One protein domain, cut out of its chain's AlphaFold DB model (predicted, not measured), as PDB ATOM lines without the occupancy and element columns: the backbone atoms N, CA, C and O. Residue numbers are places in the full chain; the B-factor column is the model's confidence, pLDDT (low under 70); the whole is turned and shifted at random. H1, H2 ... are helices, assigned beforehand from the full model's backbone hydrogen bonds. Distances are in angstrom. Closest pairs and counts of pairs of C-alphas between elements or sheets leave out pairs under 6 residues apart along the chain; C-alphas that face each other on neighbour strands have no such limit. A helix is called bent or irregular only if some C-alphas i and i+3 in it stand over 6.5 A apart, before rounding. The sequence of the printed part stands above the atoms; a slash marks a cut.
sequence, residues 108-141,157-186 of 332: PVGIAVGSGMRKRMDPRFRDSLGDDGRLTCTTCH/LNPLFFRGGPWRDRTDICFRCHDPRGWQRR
ATOM      1  N   PRO A 108     -28.841  -1.205 -39.124       73.19
ATOM      2  CA  PRO A 108     -30.098  -1.311 -38.399       73.19
ATOM      3  C   PRO A 108     -31.186  -1.950 -39.279       73.19
ATOM      4  O   PRO A 108     -32.279  -1.416 -39.371       73.19
ATOM      5  N   VAL A 109     -30.898  -3.054 -39.969       81.88
ATOM      6  CA  VAL A 109     -31.842  -3.793 -40.821       81.88
ATOM      7  C   VAL A 109     -32.565  -4.861 -40.006       81.88
ATOM      8  O   VAL A 109     -32.056  -5.360 -39.005       81.88
ATOM      9  N   GLY A 110     -33.800  -5.176 -40.380       79.50
ATOM     10  CA  GLY A 110     -34.668  -6.067 -39.615       79.50
ATOM     11  C   GLY A 110     -35.184  -5.466 -38.300       79.50
ATOM     12  O   GLY A 110     -35.828  -6.173 -37.529       79.50
ATOM     13  N   ILE A 111     -34.962  -4.176 -38.024       80.19
ATOM     14  CA  ILE A 111     -35.441  -3.509 -36.802       80.19
ATOM     15  C   ILE A 111     -36.807  -2.872 -37.057       80.19
ATOM     16  O   ILE A 111     -36.953  -2.035 -37.946       80.19
ATOM     17  N   ALA A 112     -37.811  -3.238 -36.256       83.94
ATOM     18  CA  ALA A 112     -39.144  -2.650 -36.345       83.94
ATOM     19  C   ALA A 112     -39.116  -1.177 -35.923       83.94
ATOM     20  O   ALA A 112     -38.702  -0.843 -34.810       83.94
ATOM     21  N   VAL A 113     -39.599  -0.286 -36.792       85.75
ATOM     22  CA  VAL A 113     -39.642   1.139 -36.463       85.75
ATOM     23  C   VAL A 113     -40.903   1.447 -35.669       85.75
ATOM     24  O   VAL A 113     -42.018   1.294 -36.171       85.75
ATOM     25  N   GLY A 114     -40.733   1.901 -34.426       84.75
ATOM     26  CA  GLY A 114     -41.845   2.276 -33.555       84.75
ATOM     27  C   GLY A 114     -42.675   3.435 -34.121       84.75
ATOM     28  O   GLY A 114     -42.155   4.330 -34.790       84.75
ATOM     29  N   SER A 115     -43.973   3.459 -33.813       88.19
ATOM     30  CA  SER A 115     -44.932   4.438 -34.357       88.19
ATOM     31  C   SER A 115     -44.523   5.901 -34.122       88.19
ATOM     32  O   SER A 115     -44.666   6.737 -35.014       88.19
ATOM     33  N   GLY A 116     -43.952   6.218 -32.954       88.25
ATOM     34  CA  GLY A 116     -43.442   7.558 -32.642       88.25
ATOM     35  C   GLY A 116     -42.238   7.977 -33.493       88.25
ATOM     36  O   GLY A 116     -42.085   9.157 -33.810       88.25
ATOM     37  N   MET A 117     -41.391   7.028 -33.902       87.94
ATOM     38  CA  MET A 117     -40.309   7.289 -34.855       87.94
ATOM     39  C   MET A 117     -40.873   7.446 -36.269       87.94
ATOM     40  O   MET A 117     -40.597   8.464 -36.893       87.94
ATOM     41  N   ARG A 118     -41.756   6.543 -36.726       91.44
ATOM     42  CA  ARG A 118     -42.385   6.622 -38.063       91.44
ATOM     43  C   ARG A 118     -43.048   7.970 -38.344       91.44
ATOM     44  O   ARG A 118     -42.954   8.480 -39.452       91.44
ATOM     45  N   LYS A 119     -43.693   8.575 -37.341       90.88
ATOM     46  CA  LYS A 119     -44.322   9.903 -37.469       90.88
ATOM     47  C   LYS A 119     -43.326  11.032 -37.758       90.88
ATOM     48  O   LYS A 119     -43.713  12.024 -38.361       90.88
ATOM     49  N   ARG A 120     -42.075  10.893 -37.310       88.50
ATOM     50  CA  ARG A 120     -41.007  11.896 -37.461       88.50
ATOM     51  C   ARG A 120     -40.049  11.591 -38.608       88.50
ATOM     52  O   ARG A 120     -39.267  12.462 -38.969       88.50
ATOM     53  N   MET A 121     -40.093  10.373 -39.143       92.06
ATOM     54  CA  MET A 121     -39.279   9.983 -40.285       92.06
ATOM     55  C   MET A 121     -39.603  10.839 -41.507       92.06
ATOM     56  O   MET A 121     -40.772  11.119 -41.791       92.06
ATOM     57  N   ASP A 122     -38.561  11.182 -42.259       93.38
ATOM     58  CA  ASP A 122     -38.705  11.712 -43.610       93.38
ATOM     59  C   ASP A 122     -39.575  10.755 -44.457       93.38
ATOM     60  O   ASP A 122     -39.351   9.537 -44.407       93.38
ATOM     61  N   PRO A 123     -40.561  11.259 -45.230       94.44
ATOM     62  CA  PRO A 123     -41.443  10.414 -46.031       94.44
ATOM     63  C   PRO A 123     -40.691   9.431 -46.927       94.44
ATOM     64  O   PRO A 123     -41.044   8.260 -46.960       94.44
ATOM     65  N   ARG A 124     -39.579   9.838 -47.555       93.50
ATOM     66  CA  ARG A 124     -38.820   8.959 -48.456       93.50
ATOM     67  C   ARG A 124     -38.250   7.735 -47.745       93.50
ATOM     68  O   ARG A 124     -38.077   6.710 -48.396       93.50
ATOM     69  N   PHE A 125     -37.923   7.854 -46.458       95.00
ATOM     70  CA  PHE A 125     -37.432   6.755 -45.619       95.00
ATOM     71  C   PHE A 125     -38.575   5.946 -45.013       95.00
ATOM     72  O   PHE A 125     -38.482   4.734 -44.869       95.00
ATOM     73  N   ARG A 126     -39.663   6.615 -44.628       95.19
ATOM     74  CA  ARG A 126     -40.850   5.946 -44.093       95.19
ATOM     75  C   ARG A 126     -41.511   5.057 -45.145       95.19
ATOM     76  O   ARG A 126     -41.919   3.948 -44.821       95.19
ATOM     77  N   ASP A 127     -41.586   5.540 -46.378       94.44
ATOM     78  CA  ASP A 127     -42.242   4.861 -47.495       94.44
ATOM     79  C   ASP A 127     -41.368   3.726 -48.073       94.44
ATOM     80  O   ASP A 127     -41.810   2.982 -48.940       94.44
ATOM     81  N   SER A 128     -40.127   3.579 -47.590       93.25
ATOM     82  CA  SER A 128     -39.199   2.498 -47.944       93.25
ATOM     83  C   SER A 128     -38.945   1.500 -46.820       93.25
ATOM     84  O   SER A 128     -38.020   0.687 -46.910       93.25
ATOM     85  N   LEU A 129     -39.736   1.565 -45.751       93.56
ATOM     86  CA  LEU A 129     -39.795   0.486 -44.777       93.56
ATOM     87  C   LEU A 129     -40.357  -0.779 -45.438       93.56
ATOM     88  O   LEU A 129     -41.137  -0.692 -46.385       93.56
ATOM     89  N   GLY A 130     -39.977  -1.951 -44.926       89.69
ATOM     90  CA  GLY A 130     -40.606  -3.212 -45.324       89.69
ATOM     91  C   GLY A 130     -42.105  -3.227 -45.006       89.69
ATOM     92  O   GLY A 130     -42.598  -2.376 -44.266       89.69
ATOM     93  N   ASP A 131     -42.839  -4.215 -45.515       88.00
ATOM     94  CA  ASP A 131     -44.299  -4.293 -45.331       88.00
ATOM     95  C   ASP A 131     -44.716  -4.447 -43.854       88.00
ATOM     96  O   ASP A 131     -45.755  -3.943 -43.426       88.00
ATOM     97  N   ASP A 132     -43.871  -5.070 -43.028       86.88
ATOM     98  CA  ASP A 132     -44.031  -5.137 -41.566       86.88
ATOM     99  C   ASP A 132     -43.520  -3.866 -40.841       86.88
ATOM    100  O   ASP A 132     -43.591  -3.704 -39.617       86.88
ATOM    101  N   GLY A 133     -43.023  -2.920 -41.629       90.19
ATOM    102  CA  GLY A 133     -42.419  -1.657 -41.264       90.19
ATOM    103  C   GLY A 133     -41.141  -1.775 -40.441       90.19
ATOM    104  O   GLY A 133     -40.866  -0.944 -39.560       90.19
ATOM    105  N   ARG A 134     -40.358  -2.815 -40.726       89.00
ATOM    106  CA  ARG A 134     -38.947  -2.885 -40.362       89.00
ATOM    107  C   ARG A 134     -38.090  -2.072 -41.322       89.00
ATOM    108  O   ARG A 134     -38.435  -1.866 -42.483       89.00
ATOM    109  N   LEU A 135     -36.956  -1.618 -40.808       90.81
ATOM    110  CA  LEU A 135     -35.868  -1.105 -41.625       90.81
ATOM    111  C   LEU A 135     -35.314  -2.235 -42.498       90.81
ATOM    112  O   LEU A 135     -35.061  -3.332 -42.004       90.81
ATOM    113  N   THR A 136     -35.096  -1.942 -43.770       91.44
ATOM    114  CA  THR A 136     -34.467  -2.824 -44.761       91.44
ATOM    115  C   THR A 136     -33.201  -2.161 -45.298       91.44
ATOM    116  O   THR A 136     -32.951  -0.971 -45.059       91.44
ATOM    117  N   CYS A 137     -32.400  -2.892 -46.071       90.81
ATOM    118  CA  CYS A 137     -31.263  -2.326 -46.798       90.81
ATOM    119  C   CYS A 137     -31.717  -1.120 -47.635       90.81
ATOM    120  O   CYS A 137     -31.121  -0.042 -47.585       90.81
ATOM    121  N   THR A 138     -32.845  -1.267 -48.336       92.12
ATOM    122  CA  THR A 138     -33.400  -0.240 -49.224       92.12
ATOM    123  C   THR A 138     -34.044   0.936 -48.489       92.12
ATOM    124  O   THR A 138     -34.288   1.983 -49.102       92.12
ATOM    125  N   THR A 139     -34.262   0.832 -47.173       93.62
ATOM    126  CA  THR A 139     -34.656   1.994 -46.374       93.62
ATOM    127  C   THR A 139     -33.559   3.055 -46.385       93.62
ATOM    128  O   THR A 139     -33.841   4.230 -46.617       93.62
ATOM    129  N   CYS A 140     -32.301   2.643 -46.200       91.75
ATOM    130  CA  CYS A 140     -31.151   3.550 -46.170       91.75
ATOM    131  C   CYS A 140     -30.504   3.739 -47.546       91.75
ATOM    132  O   CYS A 140     -29.907   4.783 -47.800       91.75
ATOM    133  N   HIS A 141     -30.633   2.749 -48.429       91.75
ATOM    134  CA  HIS A 141     -29.980   2.711 -49.730       91.75
ATOM    135  C   HIS A 141     -30.988   2.846 -50.879       91.75
ATOM    136  O   HIS A 141     -31.924   2.061 -51.018       91.75
ATOM    137  N   LEU A 157     -20.453  11.424 -55.975       88.56
ATOM    138  CA  LEU A 157     -20.941  12.198 -54.827       88.56
ATOM    139  C   LEU A 157     -21.584  11.310 -53.755       88.56
ATOM    140  O   LEU A 157     -21.507  11.608 -52.568       88.56
ATOM    141  N   ASN A 158     -22.227  10.226 -54.176       90.44
ATOM    142  CA  ASN A 158     -22.971   9.292 -53.346       90.44
ATOM    143  C   ASN A 158     -22.603   7.843 -53.722       90.44
ATOM    144  O   ASN A 158     -23.459   7.098 -54.199       90.44
ATOM    145  N   PRO A 159     -21.334   7.427 -53.539       88.19
ATOM    146  CA  PRO A 159     -20.849   6.119 -53.993       88.19
ATOM    147  C   PRO A 159     -21.567   4.940 -53.323       88.19
ATOM    148  O   PRO A 159     -21.683   3.878 -53.924       88.19
ATOM    149  N   LEU A 160     -22.098   5.144 -52.115       88.06
ATOM    150  CA  LEU A 160     -22.868   4.152 -51.357       88.06
ATOM    151  C   LEU A 160     -24.384   4.272 -51.575       88.06
ATOM    152  O   LEU A 160     -25.153   3.664 -50.831       88.06
ATOM    153  N   PHE A 161     -24.810   5.081 -52.559       91.88
ATOM    154  CA  PHE A 161     -26.209   5.251 -52.970       91.88
ATOM    155  C   PHE A 161     -27.153   5.459 -51.776       91.88
ATOM    156  O   PHE A 161     -28.258   4.926 -51.726       91.88
ATOM    157  N   PHE A 162     -26.730   6.245 -50.781       91.94
ATOM    158  CA  PHE A 162     -27.572   6.572 -49.639       91.94
ATOM    159  C   PHE A 162     -28.810   7.336 -50.102       91.94
ATOM    160  O   PHE A 162     -28.705   8.312 -50.850       91.94
ATOM    161  N   ARG A 163     -29.978   6.914 -49.625       92.88
ATOM    162  CA  ARG A 163     -31.264   7.534 -49.933       92.88
ATOM    163  C   ARG A 163     -31.243   9.007 -49.547       92.88
ATOM    164  O   ARG A 163     -30.876   9.357 -48.426       92.88
ATOM    165  N   GLY A 164     -31.613   9.870 -50.492       90.12
ATOM    166  CA  GLY A 164     -31.592  11.326 -50.308       90.12
ATOM    167  C   GLY A 164     -30.197  11.955 -50.182       90.12
ATOM    168  O   GLY A 164     -30.118  13.146 -49.896       90.12
ATOM    169  N   GLY A 165     -29.125  11.181 -50.387       90.25
ATOM    170  CA  GLY A 165     -27.760  11.691 -50.443       90.25
ATOM    171  C   GLY A 165     -27.492  12.548 -51.693       90.25
ATOM    172  O   GLY A 165     -28.363  12.699 -52.553       90.25
ATOM    173  N   PRO A 166     -26.274  13.095 -51.840       91.12
ATOM    174  CA  PRO A 166     -25.100  12.844 -51.007       91.12
ATOM    175  C   PRO A 166     -25.212  13.460 -49.606       91.12
ATOM    176  O   PRO A 166     -25.805  14.521 -49.425       91.12
ATOM    177  N   TRP A 167     -24.617  12.792 -48.618       88.06
ATOM    178  CA  TRP A 167     -24.526  13.274 -47.238       88.06
ATOM    179  C   TRP A 167     -23.107  13.742 -46.946       88.06
ATOM    180  O   TRP A 167     -22.149  13.136 -47.427       88.06
ATOM    181  N   ARG A 168     -22.970  14.811 -46.157       83.38
ATOM    182  CA  ARG A 168     -21.655  15.300 -45.742       83.38
ATOM    183  C   ARG A 168     -21.057  14.371 -44.691       83.38
ATOM    184  O   ARG A 168     -19.898  13.991 -44.819       83.38
ATOM    185  N   ASP A 169     -21.862  13.989 -43.702       80.94
ATOM    186  CA  ASP A 169     -21.464  13.107 -42.611       80.94
ATOM    187  C   ASP A 169     -22.373  11.865 -42.545       80.94
ATOM    188  O   ASP A 169     -23.580  11.935 -42.785       80.94
ATOM    189  N   ARG A 170     -21.820  10.704 -42.159       73.94
ATOM    190  CA  ARG A 170     -22.595   9.447 -42.011       73.94
ATOM    191  C   ARG A 170     -23.756   9.586 -41.018       73.94
ATOM    192  O   ARG A 170     -24.723   8.844 -41.099       73.94
ATOM    193  N   THR A 171     -23.678  10.507 -40.066       78.38
ATOM    194  CA  THR A 171     -24.752  10.756 -39.096       78.38
ATOM    195  C   THR A 171     -25.933  11.526 -39.681       78.38
ATOM    196  O   THR A 171     -27.032  11.429 -39.139       78.38
ATOM    197  N   ASP A 172     -25.752  12.244 -40.794       87.44
ATOM    198  CA  ASP A 172     -26.815  13.064 -41.389       87.44
ATOM    199  C   ASP A 172     -27.994  12.206 -41.852       87.44
ATOM    200  O   ASP A 172     -29.155  12.595 -41.698       87.44
ATOM    201  N   ILE A 173     -27.713  10.998 -42.354       88.38
ATOM    202  CA  ILE A 173     -28.762  10.042 -42.716       88.38
ATOM    203  C   ILE A 173     -29.515   9.532 -41.480       88.38
ATOM    204  O   ILE A 173     -30.728   9.346 -41.536       88.38
ATOM    205  N   CYS A 174     -28.847   9.379 -40.331       84.75
ATOM    206  CA  CYS A 174     -29.495   8.944 -39.092       84.75
ATOM    207  C   CYS A 174     -30.568   9.952 -38.645       84.75
ATOM    208  O   CYS A 174     -31.638   9.561 -38.172       84.75
ATOM    209  N   PHE A 175     -30.334  11.249 -38.857       88.06
ATOM    210  CA  PHE A 175     -31.283  12.310 -38.503       88.06
ATOM    211  C   PHE A 175     -32.511  12.392 -39.414       88.06
ATOM    212  O   PHE A 175     -33.435  13.155 -39.137       88.06
ATOM    213  N   ARG A 176     -32.587  11.563 -40.460       91.06
ATOM    214  CA  ARG A 176     -33.828  11.361 -41.222       91.06
ATOM    215  C   ARG A 176     -34.867  10.552 -40.455       91.06
ATOM    216  O   ARG A 176     -36.043  10.616 -40.797       91.06
ATOM    217  N   CYS A 177     -34.444   9.856 -39.400       87.44
ATOM    218  CA  CYS A 177     -35.312   9.067 -38.526       87.44
ATOM    219  C   CYS A 177     -35.219   9.491 -37.050       87.44
ATOM    220  O   CYS A 177     -36.165   9.286 -36.285       87.44
ATOM    221  N   HIS A 178     -34.099  10.085 -36.633       85.00
ATOM    222  CA  HIS A 178     -33.846  10.509 -35.256       85.00
ATOM    223  C   HIS A 178     -33.899  12.036 -35.102       85.00
ATOM    224  O   HIS A 178     -33.410  12.763 -35.956       85.00
ATOM    225  N   ASP A 179     -34.447  12.531 -33.984       82.19
ATOM    226  CA  ASP A 179     -34.380  13.961 -33.648       82.19
ATOM    227  C   ASP A 179     -32.930  14.325 -33.295       82.19
ATOM    228  O   ASP A 179     -32.441  13.817 -32.287       82.19
ATOM    229  N   PRO A 180     -32.244  15.205 -34.045       80.94
ATOM    230  CA  PRO A 180     -30.853  15.555 -33.768       80.94
ATOM    231  C   PRO A 180     -30.652  16.187 -32.383       80.94
ATOM    232  O   PRO A 180     -29.578  16.055 -31.809       80.94
ATOM    233  N   ARG A 181     -31.678  16.836 -31.813       78.69
ATOM    234  CA  ARG A 181     -31.607  17.453 -30.476       78.69
ATOM    235  C   ARG A 181     -31.773  16.436 -29.350       78.69
ATOM    236  O   ARG A 181     -31.259  16.644 -28.260       78.69
ATOM    237  N   GLY A 182     -32.515  15.361 -29.613       68.81
ATOM    238  CA  GLY A 182     -32.733  14.257 -28.674       68.81
ATOM    239  C   GLY A 182     -31.800  13.068 -28.907       68.81
ATOM    240  O   GLY A 182     -31.777  12.131 -28.110       68.81
ATOM    241  N   TRP A 183     -31.046  13.079 -30.006       66.06
ATOM    242  CA  TRP A 183     -30.091  12.042 -30.342       66.06
ATOM    243  C   TRP A 183     -28.790  12.298 -29.595       66.06
ATOM    244  O   TRP A 183     -27.860  12.928 -30.088       66.06
ATOM    245  N   GLN A 184     -28.715  11.767 -28.381       60.22
ATOM    246  CA  GLN A 184     -27.421  11.432 -27.816       60.22
ATOM    247  C   GLN A 184     -26.964  10.145 -28.484       60.22
ATOM    248  O   GLN A 184     -27.616   9.103 -28.350       60.22
ATOM    249  N   ARG A 185     -25.838  10.210 -29.201       61.91
ATOM    250  CA  ARG A 185     -25.097   9.003 -29.555       61.91
ATOM    251  C   ARG A 185     -24.717   8.350 -28.234       61.91
ATOM    252  O   ARG A 185     -23.782   8.802 -27.580       61.91
ATOM    253  N   ARG A 186     -25.499   7.359 -27.802       67.88
ATOM    254  CA  ARG A 186     -25.188   6.609 -26.589       67.88
ATOM    255  C   ARG A 186     -23.832   5.976 -26.824       67.88
ATOM    256  O   ARG A 186     -23.660   5.200 -27.763       67.88
TER     257      ARG A 186
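Overview. This is residues 108 to 141 and 157 to 186 of the 332 residues of the protein "Paired_CXXCH_1 domain-containing protein" of Thiotrichales bacterium (UniProt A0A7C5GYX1). Little regular structure: loops make most of this domain, and four very short helices sit in them as a bent row, with H1 and H4 at its two ends and H2 and H3 between. The 64 printed residues hold H1, H2, H3 and H4 in chain order, no named strand, and 17 residues in named elements, class all helix. The whole is compact, radius of gyration of the C-alphas 11.5 A, spanning 31 by 26 by 20 A.

Along the chain. H4, residues 170 to 174, is 7.5 A long and ends at C-alpha 174 (-29.495, 8.944, -39.092); it is neither bent nor irregular, but only just: C-alphas 170 and 173 are 6.2 A apart. H3 is residues 137 to 140, 5.9 A; H2 residues 123 to 126, 4.9 A; H1 residues 115 to 118, 5.0 A, from C-alpha 115 (-44.932, 4.438, -34.357).

Arrangement. H4 and H3 are close but not clearly touching, closest C-alphas Cys 140 and Ile 173, 7.7 A. H3 and H2 only just touch, with 3 pairs of C-alphas within 8 A, closest Phe 125 and Thr 139, 5.6 A. H2 and H1 are close but not clearly touching, closest C-alphas Arg 118 and Arg 126, 6.3 A. H1 and H4 are apart. In H4, 0 of 1 O i to N i+4 pairs and 1 of 2 O i to N i+3 pairs are within hydrogen-bond range; H1, H2 and H3 are too short for an O i to N i+4 pair.

Size, cuts and confidence. Residues 142 to 156 are not printed; C-alphas 141 and 157 are 14.1 A apart across the cut. Residues 182 to 186 are under pLDDT 70.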